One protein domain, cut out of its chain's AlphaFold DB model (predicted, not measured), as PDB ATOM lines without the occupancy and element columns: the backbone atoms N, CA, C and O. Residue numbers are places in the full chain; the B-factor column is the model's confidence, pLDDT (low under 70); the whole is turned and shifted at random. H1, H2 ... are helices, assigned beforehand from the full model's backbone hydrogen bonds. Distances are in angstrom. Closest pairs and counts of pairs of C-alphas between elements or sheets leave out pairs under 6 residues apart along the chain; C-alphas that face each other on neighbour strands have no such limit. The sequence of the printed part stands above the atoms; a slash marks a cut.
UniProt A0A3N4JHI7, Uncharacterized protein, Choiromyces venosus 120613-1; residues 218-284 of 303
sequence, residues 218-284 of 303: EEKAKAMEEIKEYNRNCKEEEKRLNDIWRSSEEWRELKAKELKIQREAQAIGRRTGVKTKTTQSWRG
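Overview. This is residues 218 to 284 of the 303 residues of an uncharacterized protein of Choiromyces venosus 120613-1 (UniProt A0A3N4JHI7). Two long helices, H1 and then H2, meet end to end at a wide corner and make an open L, and the last stretch, residues 273 to 284, folds back beside H2 towards that corner. Most of H1 sticks out as a bare arm: residues 218 to 241 stand free, and this arm makes much of the length. The printed part has 67 residues with two named helices, in the order H1, H2, and no named strand; the class is all helix. The whole is extended, with a radius of gyration of the C-alphas of 20.5 A and spans of 67 by 27 by 8 A.

Arrangement. H1, residues 218 to 247, is joined to H2, residues 249 to 272, by a tight link of one residue, Ser 248. The two helices are close but not clearly touching, with 2 pairs of C-alphas within 8 A. Their closest C-alphas are those of Trp 245 and Trp 251, 6.3 A apart. Their lines stand at 71 degrees, only just about perpendicular, and their centres are 35.0 A apart. In H1 and H2 every O i to N i+4 pair is within hydrogen-bond range.

Along the chain. H1 begins at C-alpha 218, (-45.386, -0.615, 3.337), and ends at C-alpha 247, (-56.018, -0.078, -39.244), 43.9 A from first to last C-alpha. H2 measures 34.6 A from C-alpha 249 to C-alpha 272, which is at (-35.686, -24.996, -57.637). Residues 273 to 284 hold no named element.

Size, cuts and confidence. The two C-alphas farthest apart are those of Glu 218 and Arg 271, at 67.5 A. Without the free stretch, 43 residues span 40 by 15 by 8 A. The printed part has no cut. The mean pLDDT of the printed part is 90.6, and no printed residue is under 70.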
ATOM      1  N   GLU A 218     -44.228  -1.363   3.837       87.44
ATOM      2  CA  GLU A 218     -45.386  -0.615   3.337       87.44
ATOM      3  C   GLU A 218     -45.056   0.154   2.054       87.44
ATOM      4  O   GLU A 218     -45.790   0.059   1.067       87.44
ATOM      5  N   GLU A 219     -43.923   0.860   2.034       84.69
ATOM      6  CA  GLU A 219     -43.419   1.540   0.837       84.69
ATOM      7  C   GLU A 219     -43.157   0.533  -0.285       84.69
ATOM      8  O   GLU A 219     -43.637   0.730  -1.403       84.69
ATOM      9  N   LYS A 220     -42.555  -0.622   0.041       84.31
ATOM     10  CA  LYS A 220     -42.340  -1.714  -0.919       84.31
ATOM     11  C   LYS A 220     -43.637  -2.188  -1.551       84.31
ATOM     12  O   LYS A 220     -43.673  -2.435  -2.760       84.31
ATOM     13  N   ALA A 221     -44.677  -2.383  -0.743       86.56
ATOM     14  CA  ALA A 221     -45.978  -2.833  -1.219       86.56
ATOM     15  C   ALA A 221     -46.635  -1.778  -2.115       86.56
ATOM     16  O   ALA A 221     -47.143  -2.111  -3.189       86.56
ATOM     17  N   LYS A 222     -46.558  -0.503  -1.718       89.94
ATOM     18  CA  LYS A 222     -47.076   0.623  -2.496       89.94
ATOM     19  C   LYS A 222     -46.365   0.752  -3.845       89.94
ATOM     20  O   LYS A 222     -47.035   0.782  -4.873       89.94
ATOM     21  N   ALA A 223     -45.033   0.720  -3.858       85.75
ATOM     22  CA  ALA A 223     -44.232   0.769  -5.079       85.75
ATOM     23  C   ALA A 223     -44.557  -0.402  -6.022       85.75
ATOM     24  O   ALA A 223     -44.664  -0.229  -7.236       85.75
ATOM     25  N   MET A 224     -44.777  -1.608  -5.483       86.56
ATOM     26  CA  MET A 224     -45.202  -2.753  -6.294       86.56
ATOM     27  C   MET A 224     -46.572  -2.545  -6.944       86.56
ATOM     28  O   MET A 224     -46.739  -2.905  -8.113       86.56
ATOM     29  N   GLU A 225     -47.541  -1.976  -6.225       89.62
ATOM     30  CA  GLU A 225     -48.860  -1.703  -6.800       89.62
ATOM     31  C   GLU A 225     -48.792  -0.576  -7.842       89.62
ATOM     32  O   GLU A 225     -49.374  -0.712  -8.916       89.62
ATOM     33  N   GLU A 226     -47.998   0.472  -7.606       89.12
ATOM     34  CA  GLU A 226     -47.756   1.544  -8.581       89.12
ATOM     35  C   GLU A 226     -47.097   1.018  -9.868       89.12
ATOM     36  O   GLU A 226     -47.551   1.323 -10.972       89.12
ATOM     37  N   ILE A 227     -46.083   0.149  -9.756       88.44
ATOM     38  CA  ILE A 227     -45.447  -0.505 -10.913       88.44
ATOM     39  C   ILE A 227     -46.458  -1.365 -11.678       88.44
ATOM     40  O   ILE A 227     -46.454  -1.413 -12.911       88.44
ATOM     41  N   LYS A 228     -47.323  -2.086 -10.964       90.50
ATOM     42  CA  LYS A 228     -48.343  -2.950 -11.565       90.50
ATOM     43  C   LYS A 228     -49.396  -2.135 -12.310       90.50
ATOM     44  O   LYS A 228     -49.754  -2.510 -13.428       90.50
ATOM     45  N   GLU A 229     -49.827  -1.023 -11.730       92.19
ATOM     46  CA  GLU A 229     -50.732  -0.058 -12.349       92.19
ATOM     47  C   GLU A 229     -50.107   0.556 -13.607       92.19
ATOM     48  O   GLU A 229     -50.677   0.477 -14.696       92.19
ATOM     49  N   TYR A 230     -48.873   1.051 -13.503       90.25
ATOM     50  CA  TYR A 230     -48.119   1.573 -14.640       90.25
ATOM     51  C   TYR A 230     -48.006   0.540 -15.770       90.25
ATOM     52  O   TYR A 230     -48.286   0.830 -16.933       90.25
ATOM     53  N   ASN A 231     -47.668  -0.706 -15.435       91.44
ATOM     54  CA  ASN A 231     -47.550  -1.786 -16.409       91.44
ATOM     55  C   ASN A 231     -48.879  -2.160 -17.068       91.44
ATOM     56  O   ASN A 231     -48.877  -2.597 -18.224       91.44
ATOM     57  N   ARG A 232     -50.003  -2.022 -16.357       92.25
ATOM     58  CA  ARG A 232     -51.336  -2.172 -16.948       92.25
ATOM     59  C   ARG A 232     -51.552  -1.093 -18.006       92.25
ATOM     60  O   ARG A 232     -51.833  -1.436 -19.154       92.25
ATOM     61  N   ASN A 233     -51.279   0.161 -17.662       92.38
ATOM     62  CA  ASN A 233     -51.435   1.298 -18.569       92.38
ATOM     63  C   ASN A 233     -50.509   1.183 -19.792       92.38
ATOM     64  O   ASN A 233     -50.943   1.391 -20.924       92.38
ATOM     65  N   CYS A 234     -49.263   0.732 -19.613       90.31
ATOM     66  CA  CYS A 234     -48.356   0.452 -20.730       90.31
ATOM     67  C   CYS A 234     -48.890  -0.623 -21.683       90.31
ATOM     68  O   CYS A 234     -48.728  -0.496 -22.896       90.31
ATOM     69  N   LYS A 235     -49.517  -1.686 -21.161       92.06
ATOM     70  CA  LYS A 235     -50.117  -2.741 -21.995       92.06
ATOM     71  C   LYS A 235     -51.326  -2.230 -22.769       92.06
ATOM     72  O   LYS A 235     -51.501  -2.612 -23.927       92.06
ATOM     73  N   GLU A 236     -52.150  -1.399 -22.140       93.25
ATOM     74  CA  GLU A 236     -53.317  -0.786 -22.774       93.25
ATOM     75  C   GLU A 236     -52.903   0.166 -23.897       93.25
ATOM     76  O   GLU A 236     -53.407   0.047 -25.015       93.25
ATOM     77  N   GLU A 237     -51.917   1.028 -23.650       92.38
ATOM     78  CA  GLU A 237     -51.407   1.949 -24.665       92.38
ATOM     79  C   GLU A 237     -50.679   1.202 -25.795       92.38
ATOM     80  O   GLU A 237     -50.904   1.483 -26.972       92.38
ATOM     81  N   GLU A 238     -49.883   0.171 -25.485       94.00
ATOM     82  CA  GLU A 238     -49.278  -0.683 -26.515       94.00
ATOM     83  C   GLU A 238     -50.348  -1.335 -27.400       94.00
ATOM     84  O   GLU A 238     -50.193  -1.397 -28.626       94.00
ATOM     85  N   LYS A 239     -51.432  -1.834 -26.796       94.06
ATOM     86  CA  LYS A 239     -52.554  -2.420 -27.533       94.06
ATOM     87  C   LYS A 239     -53.197  -1.371 -28.438       94.06
ATOM     88  O   LYS A 239     -53.301  -1.610 -29.637       94.06
ATOM     89  N   ARG A 240     -53.536  -0.203 -27.892       95.38
ATOM     90  CA  ARG A 240     -54.140   0.910 -28.634       95.38
ATOM     91  C   ARG A 240     -53.292   1.321 -29.839       95.38
ATOM     92  O   ARG A 240     -53.813   1.398 -30.949       95.38
ATOM     93  N   LEU A 241     -51.987   1.527 -29.653       94.69
ATOM     94  CA  LEU A 241     -51.070   1.915 -30.729       94.69
ATOM     95  C   LEU A 241     -50.968   0.846 -31.824       94.69
ATOM     96  O   LEU A 241     -50.943   1.168 -33.013       94.69
ATOM     97  N   ASN A 242     -50.919  -0.435 -31.446       94.19
ATOM     98  CA  ASN A 242     -50.874  -1.525 -32.420       94.19
ATOM     99  C   ASN A 242     -52.212  -1.724 -33.147       94.19
ATOM    100  O   ASN A 242     -52.193  -2.081 -34.323       94.19
ATOM    101  N   ASP A 243     -53.348  -1.475 -32.496       94.88
ATOM    102  CA  ASP A 243     -54.668  -1.529 -33.132       94.88
ATOM    103  C   ASP A 243     -54.836  -0.378 -34.141       94.88
ATOM    104  O   ASP A 243     -55.227  -0.622 -35.283       94.88
ATOM    105  N   ILE A 244     -54.422   0.846 -33.784       95.31
ATOM    106  CA  ILE A 244     -54.372   1.989 -34.715       95.31
ATOM    107  C   ILE A 244     -53.465   1.672 -35.909       95.31
ATOM    108  O   ILE A 244     -53.852   1.878 -37.060       95.31
ATOM    109  N   TRP A 245     -52.272   1.123 -35.659       95.00
ATOM    110  CA  TRP A 245     -51.361   0.729 -36.730       95.00
ATOM    111  C   TRP A 245     -51.957  -0.350 -37.635       95.00
ATOM    112  O   TRP A 245     -51.862  -0.222 -38.851       95.00
ATOM    113  N   ARG A 246     -52.623  -1.373 -37.094       92.81
ATOM    114  CA  ARG A 246     -53.280  -2.418 -37.902       92.81
ATOM    115  C   ARG A 246     -54.380  -1.874 -38.813       92.81
ATOM    116  O   ARG A 246     -54.603  -2.446 -39.877       92.81
ATOM    117  N   SER A 247     -55.029  -0.781 -38.419       93.56
ATOM    118  CA  SER A 247     -56.018  -0.078 -39.244       93.56
ATOM    119  C   SER A 247     -55.405   0.948 -40.212       93.56
ATOM    120  O   SER A 247     -56.116   1.486 -41.059       93.56
ATOM    121  N   SER A 248     -54.101   1.225 -40.120       94.75
ATOM    122  CA  SER A 248     -53.421   2.213 -40.966       94.75
ATOM    123  C   SER A 248     -53.178   1.721 -42.400       94.75
ATOM    124  O   SER A 248     -53.139   0.518 -42.679       94.75
ATOM    125  N   GLU A 249     -52.973   2.668 -43.320       94.62
ATOM    126  CA  GLU A 249     -52.520   2.374 -44.688       94.62
ATOM    127  C   GLU A 249     -51.142   1.701 -44.688       94.62
ATOM    128  O   GLU A 249     -50.938   0.700 -45.365       94.62
ATOM    129  N   GLU A 250     -50.230   2.168 -43.834       93.00
ATOM    130  CA  GLU A 250     -48.873   1.628 -43.716       93.00
ATOM    131  C   GLU A 250     -48.868   0.111 -43.457       93.00
ATOM    132  O   GLU A 250     -48.104  -0.640 -44.067       93.00
ATOM    133  N   TRP A 251     -49.747  -0.374 -42.573       95.44
ATOM    134  CA  TRP A 251     -49.866  -1.810 -42.315       95.44
ATOM    135  C   TRP A 251     -50.407  -2.573 -43.529       95.44
ATOM    136  O   TRP A 251     -49.941  -3.681 -43.816       95.44
ATOM    137  N   ARG A 252     -51.366  -1.993 -44.267       93.19
ATOM    138  CA  ARG A 252     -51.925  -2.593 -45.490       93.19
ATOM    139  C   ARG A 252     -50.862  -2.723 -46.577       93.19
ATOM    140  O   ARG A 252     -50.726  -3.804 -47.155       93.19
ATOM    141  N   GLU A 253     -50.072  -1.678 -46.795       94.62
ATOM    142  CA  GLU A 253     -48.954  -1.678 -47.742       94.62
ATOM    143  C   GLU A 253     -47.881  -2.705 -47.360       94.62
ATOM    144  O   GLU A 253     -47.479  -3.527 -48.190       94.62
ATOM    145  N   LEU A 254     -47.466  -2.726 -46.087       93.31
ATOM    146  CA  LEU A 254     -46.496  -3.693 -45.569       93.31
ATOM    147  C   LEU A 254     -46.976  -5.133 -45.776       93.31
ATOM    148  O   LEU A 254     -46.235  -5.975 -46.291       93.31
ATOM    149  N   LYS A 255     -48.234  -5.416 -45.418       94.88
ATOM    150  CA  LYS A 255     -48.844  -6.734 -45.596       94.88
ATOM    151  C   LYS A 255     -48.872  -7.142 -47.067       94.88
ATOM    152  O   LYS A 255     -48.510  -8.276 -47.378       94.88
ATOM    153  N   ALA A 256     -49.277  -6.246 -47.969       94.62
ATOM    154  CA  ALA A 256     -49.310  -6.520 -49.404       94.62
ATOM    155  C   ALA A 256     -47.907  -6.822 -49.961       94.62
ATOM    156  O   ALA A 256     -47.731  -7.799 -50.695       94.62
ATOM    157  N   LYS A 257     -46.901  -6.037 -49.557       94.81
ATOM    158  CA  LYS A 257     -45.499  -6.216 -49.953       94.81
ATOM    159  C   LYS A 257     -44.933  -7.555 -49.479       94.81
ATOM    160  O   LYS A 257     -44.395  -8.306 -50.290       94.81
ATOM    161  N   GLU A 258     -45.082  -7.890 -48.198       94.50
ATOM    162  CA  GLU A 258     -44.565  -9.154 -47.652       94.50
ATOM    163  C   GLU A 258     -45.297 -10.379 -48.225       94.50
ATOM    164  O   GLU A 258     -44.659 -11.389 -48.522       94.50
ATOM    165  N   LEU A 259     -46.610 -10.293 -48.477       94.06
ATOM    166  CA  LEU A 259     -47.363 -11.349 -49.168       94.06
ATOM    167  C   LEU A 259     -46.887 -11.558 -50.610       94.06
ATOM    168  O   LEU A 259     -46.829 -12.699 -51.071       94.06
ATOM    169  N   LYS A 260     -46.542 -10.481 -51.326       94.12
ATOM    170  CA  LYS A 260     -45.982 -10.570 -52.680       94.12
ATOM    171  C   LYS A 260     -44.635 -11.299 -52.664       94.12
ATOM    172  O   LYS A 260     -44.482 -12.286 -53.379       94.12
ATOM    173  N   ILE A 261     -43.730 -10.896 -51.769       92.81
ATOM    174  CA  ILE A 261     -42.423 -11.547 -51.571       92.81
ATOM    175  C   ILE A 261     -42.602 -13.029 -51.211       92.81
ATOM    176  O   ILE A 261     -41.908 -13.893 -51.742       92.81
ATOM    177  N   GLN A 262     -43.567 -13.354 -50.345       91.94
ATOM    178  CA  GLN A 262     -43.871 -14.739 -49.983       91.94
ATOM    179  C   GLN A 262     -44.324 -15.572 -51.188       91.94
ATOM    180  O   GLN A 262     -43.870 -16.706 -51.347       91.94
ATOM    181  N   ARG A 263     -45.205 -15.034 -52.040       91.31
ATOM    182  CA  ARG A 263     -45.672 -15.722 -53.256       91.31
ATOM    183  C   ARG A 263     -44.529 -15.956 -54.242       91.31
ATOM    184  O   ARG A 263     -44.412 -17.056 -54.778       91.31
ATOM    185  N   GLU A 264     -43.668 -14.962 -54.442       91.38
ATOM    186  CA  GLU A 264     -42.486 -15.068 -55.305       91.38
ATOM    187  C   GLU A 264     -41.504 -16.127 -54.783       91.38
ATOM    188  O   GLU A 264     -41.101 -17.020 -55.530       91.38
ATOM    189  N   ALA A 265     -41.204 -16.115 -53.480       89.06
ATOM    190  CA  ALA A 265     -40.354 -17.120 -52.844       89.06
ATOM    191  C   ALA A 265     -40.935 -18.542 -52.959       89.06
ATOM    192  O   ALA A 265     -40.197 -19.498 -53.200       89.06
ATOM    193  N   GLN A 266     -42.258 -18.698 -52.832       89.44
ATOM    194  CA  GLN A 266     -42.928 -19.985 -53.039       89.44
ATOM    195  C   GLN A 266     -42.851 -20.453 -54.496       89.44
ATOM    196  O   GLN A 266     -42.628 -21.639 -54.736       89.44
ATOM    197  N   ALA A 267     -43.026 -19.553 -55.466       88.94
ATOM    198  CA  ALA A 267     -42.921 -19.882 -56.886       88.94
ATOM    199  C   ALA A 267     -41.494 -20.311 -57.264       88.94
ATOM    200  O   ALA A 267     -41.323 -21.304 -57.970       88.94
ATOM    201  N   ILE A 268     -40.477 -19.615 -56.744       88.19
ATOM    202  CA  ILE A 268     -39.067 -19.986 -56.917       88.19
ATOM    203  C   ILE A 268     -38.804 -21.351 -56.282       88.19
ATOM    204  O   ILE A 268     -38.298 -22.240 -56.959       88.19
ATOM    205  N   GLY A 269     -39.228 -21.565 -55.034       89.19
ATOM    206  CA  GLY A 269     -39.010 -22.836 -54.343       89.19
ATOM    207  C   GLY A 269     -39.701 -24.033 -55.001       89.19
ATOM    208  O   GLY A 269     -39.166 -25.137 -54.957       89.19
ATOM    209  N   ARG A 270     -40.845 -23.837 -55.676       88.62
ATOM    210  CA  ARG A 270     -41.473 -24.886 -56.504       88.62
ATOM    211  C   ARG A 270     -40.638 -25.249 -57.736       88.62
ATOM    212  O   ARG A 270     -40.698 -26.394 -58.164       88.62
ATOM    213  N   ARG A 271     -39.889 -24.298 -58.303       87.81
ATOM    214  CA  ARG A 271     -39.033 -24.515 -59.483       87.81
ATOM    215  C   ARG A 271     -37.666 -25.096 -59.122       87.81
ATOM    216  O   ARG A 271     -37.161 -25.931 -59.855       87.81
ATOM    217  N   THR A 272     -37.067 -24.647 -58.021       85.12
ATOM    218  CA  THR A 272     -35.686 -24.996 -57.637       85.12
ATOM    219  C   THR A 272     -35.597 -26.051 -56.534       85.12
ATOM    220  O   THR A 272     -34.506 -26.513 -56.225       85.12
ATOM    221  N   GLY A 273     -36.716 -26.407 -55.891       86.56
ATOM    222  CA  GLY A 273     -36.758 -27.321 -54.741       86.56
ATOM    223  C   GLY A 273     -36.276 -26.706 -53.417       86.56
ATOM    224  O   GLY A 273     -36.449 -27.314 -52.360       86.56
ATOM    225  N   VAL A 274     -35.716 -25.490 -53.437       83.81
ATOM    226  CA  VAL A 274     -35.156 -24.819 -52.254       83.81
ATOM    227  C   VAL A 274     -36.202 -23.915 -51.603       83.81
ATOM    228  O   VAL A 274     -36.721 -22.985 -52.217       83.81
ATOM    229  N   LYS A 275     -36.515 -24.165 -50.327       83.31
ATOM    230  CA  LYS A 275     -37.480 -23.362 -49.561       83.31
ATOM    231  C   LYS A 275     -36.804 -22.153 -48.913       83.31
ATOM    232  O   LYS A 275     -35.998 -22.311 -48.000       83.31
ATOM    233  N   THR A 276     -37.220 -20.951 -49.303       84.31
ATOM    234  CA  THR A 276     -36.758 -19.695 -48.692       84.31
ATOM    235  C   THR A 276     -37.735 -19.217 -47.616       84.31
ATOM    236  O   THR A 276     -38.941 -19.121 -47.855       84.31
ATOM    237  N   LYS A 277     -37.227 -18.898 -46.418       84.00
ATOM    238  CA  LYS A 277     -38.030 -18.273 -45.354       84.00
ATOM    239  C   LYS A 277     -38.267 -16.800 -45.686       84.00
ATOM    240  O   LYS A 277     -37.332 -16.092 -46.041       84.00
ATOM    241  N   THR A 278     -39.508 -16.348 -45.545       86.44
ATOM    242  CA  THR A 278     -39.897 -14.941 -45.720       86.44
ATOM    243  C   THR A 278     -40.393 -14.365 -44.402       86.44
ATOM    244  O   THR A 278     -40.954 -15.082 -43.569       86.44
ATOM    245  N   THR A 279     -40.143 -13.076 -44.192       88.50
ATOM    246  CA  THR A 279     -40.556 -12.360 -42.981       88.50
ATOM    247  C   THR A 279     -42.047 -12.026 -43.047       88.50
ATOM    248  O   THR A 279     -42.557 -11.670 -44.106       88.50
ATOM    249  N   GLN A 280     -42.746 -12.163 -41.917       88.50
ATOM    250  CA  GLN A 280     -44.151 -11.768 -41.751       88.50
ATOM    251  C   GLN A 280     -44.274 -10.766 -40.599       88.50
ATOM    252  O   GLN A 280     -44.882 -11.049 -39.563       88.50
ATOM    253  N   SER A 281     -43.640  -9.605 -40.753       88.25
ATOM    254  CA  SER A 281     -43.603  -8.562 -39.727       88.25
ATOM    255  C   SER A 281     -44.985  -7.958 -39.458       88.25
ATOM    256  O   SER A 281     -45.274  -7.609 -38.313       88.25
ATOM    257  N   TRP A 282     -45.894  -7.953 -40.445       89.12
ATOM    258  CA  TRP A 282     -47.281  -7.484 -40.277       89.12
ATOM    259  C   TRP A 282     -48.094  -8.290 -39.246       89.12
ATOM    260  O   TRP A 282     -49.085  -7.787 -38.713       89.12
ATOM    261  N   ARG A 283     -47.692  -9.535 -38.942       88.25
ATOM    262  CA  ARG A 283     -48.301 -10.352 -37.874       88.25
ATOM    263  C   ARG A 283     -47.807  -9.977 -36.477       88.25
ATOM    264  O   ARG A 283     -48.433 -10.359 -35.489       88.25
ATOM    265  N   GLY A 284     -46.675  -9.286 -36.396       89.44
ATOM    266  CA  GLY A 284     -46.052  -8.871 -35.149       89.44
ATOM    267  C   GLY A 284     -46.696  -7.627 -34.539       89.44
ATOM    268  O   GLY A 284     -47.773  -7.180 -34.936       89.44
TER     269      GLY A 284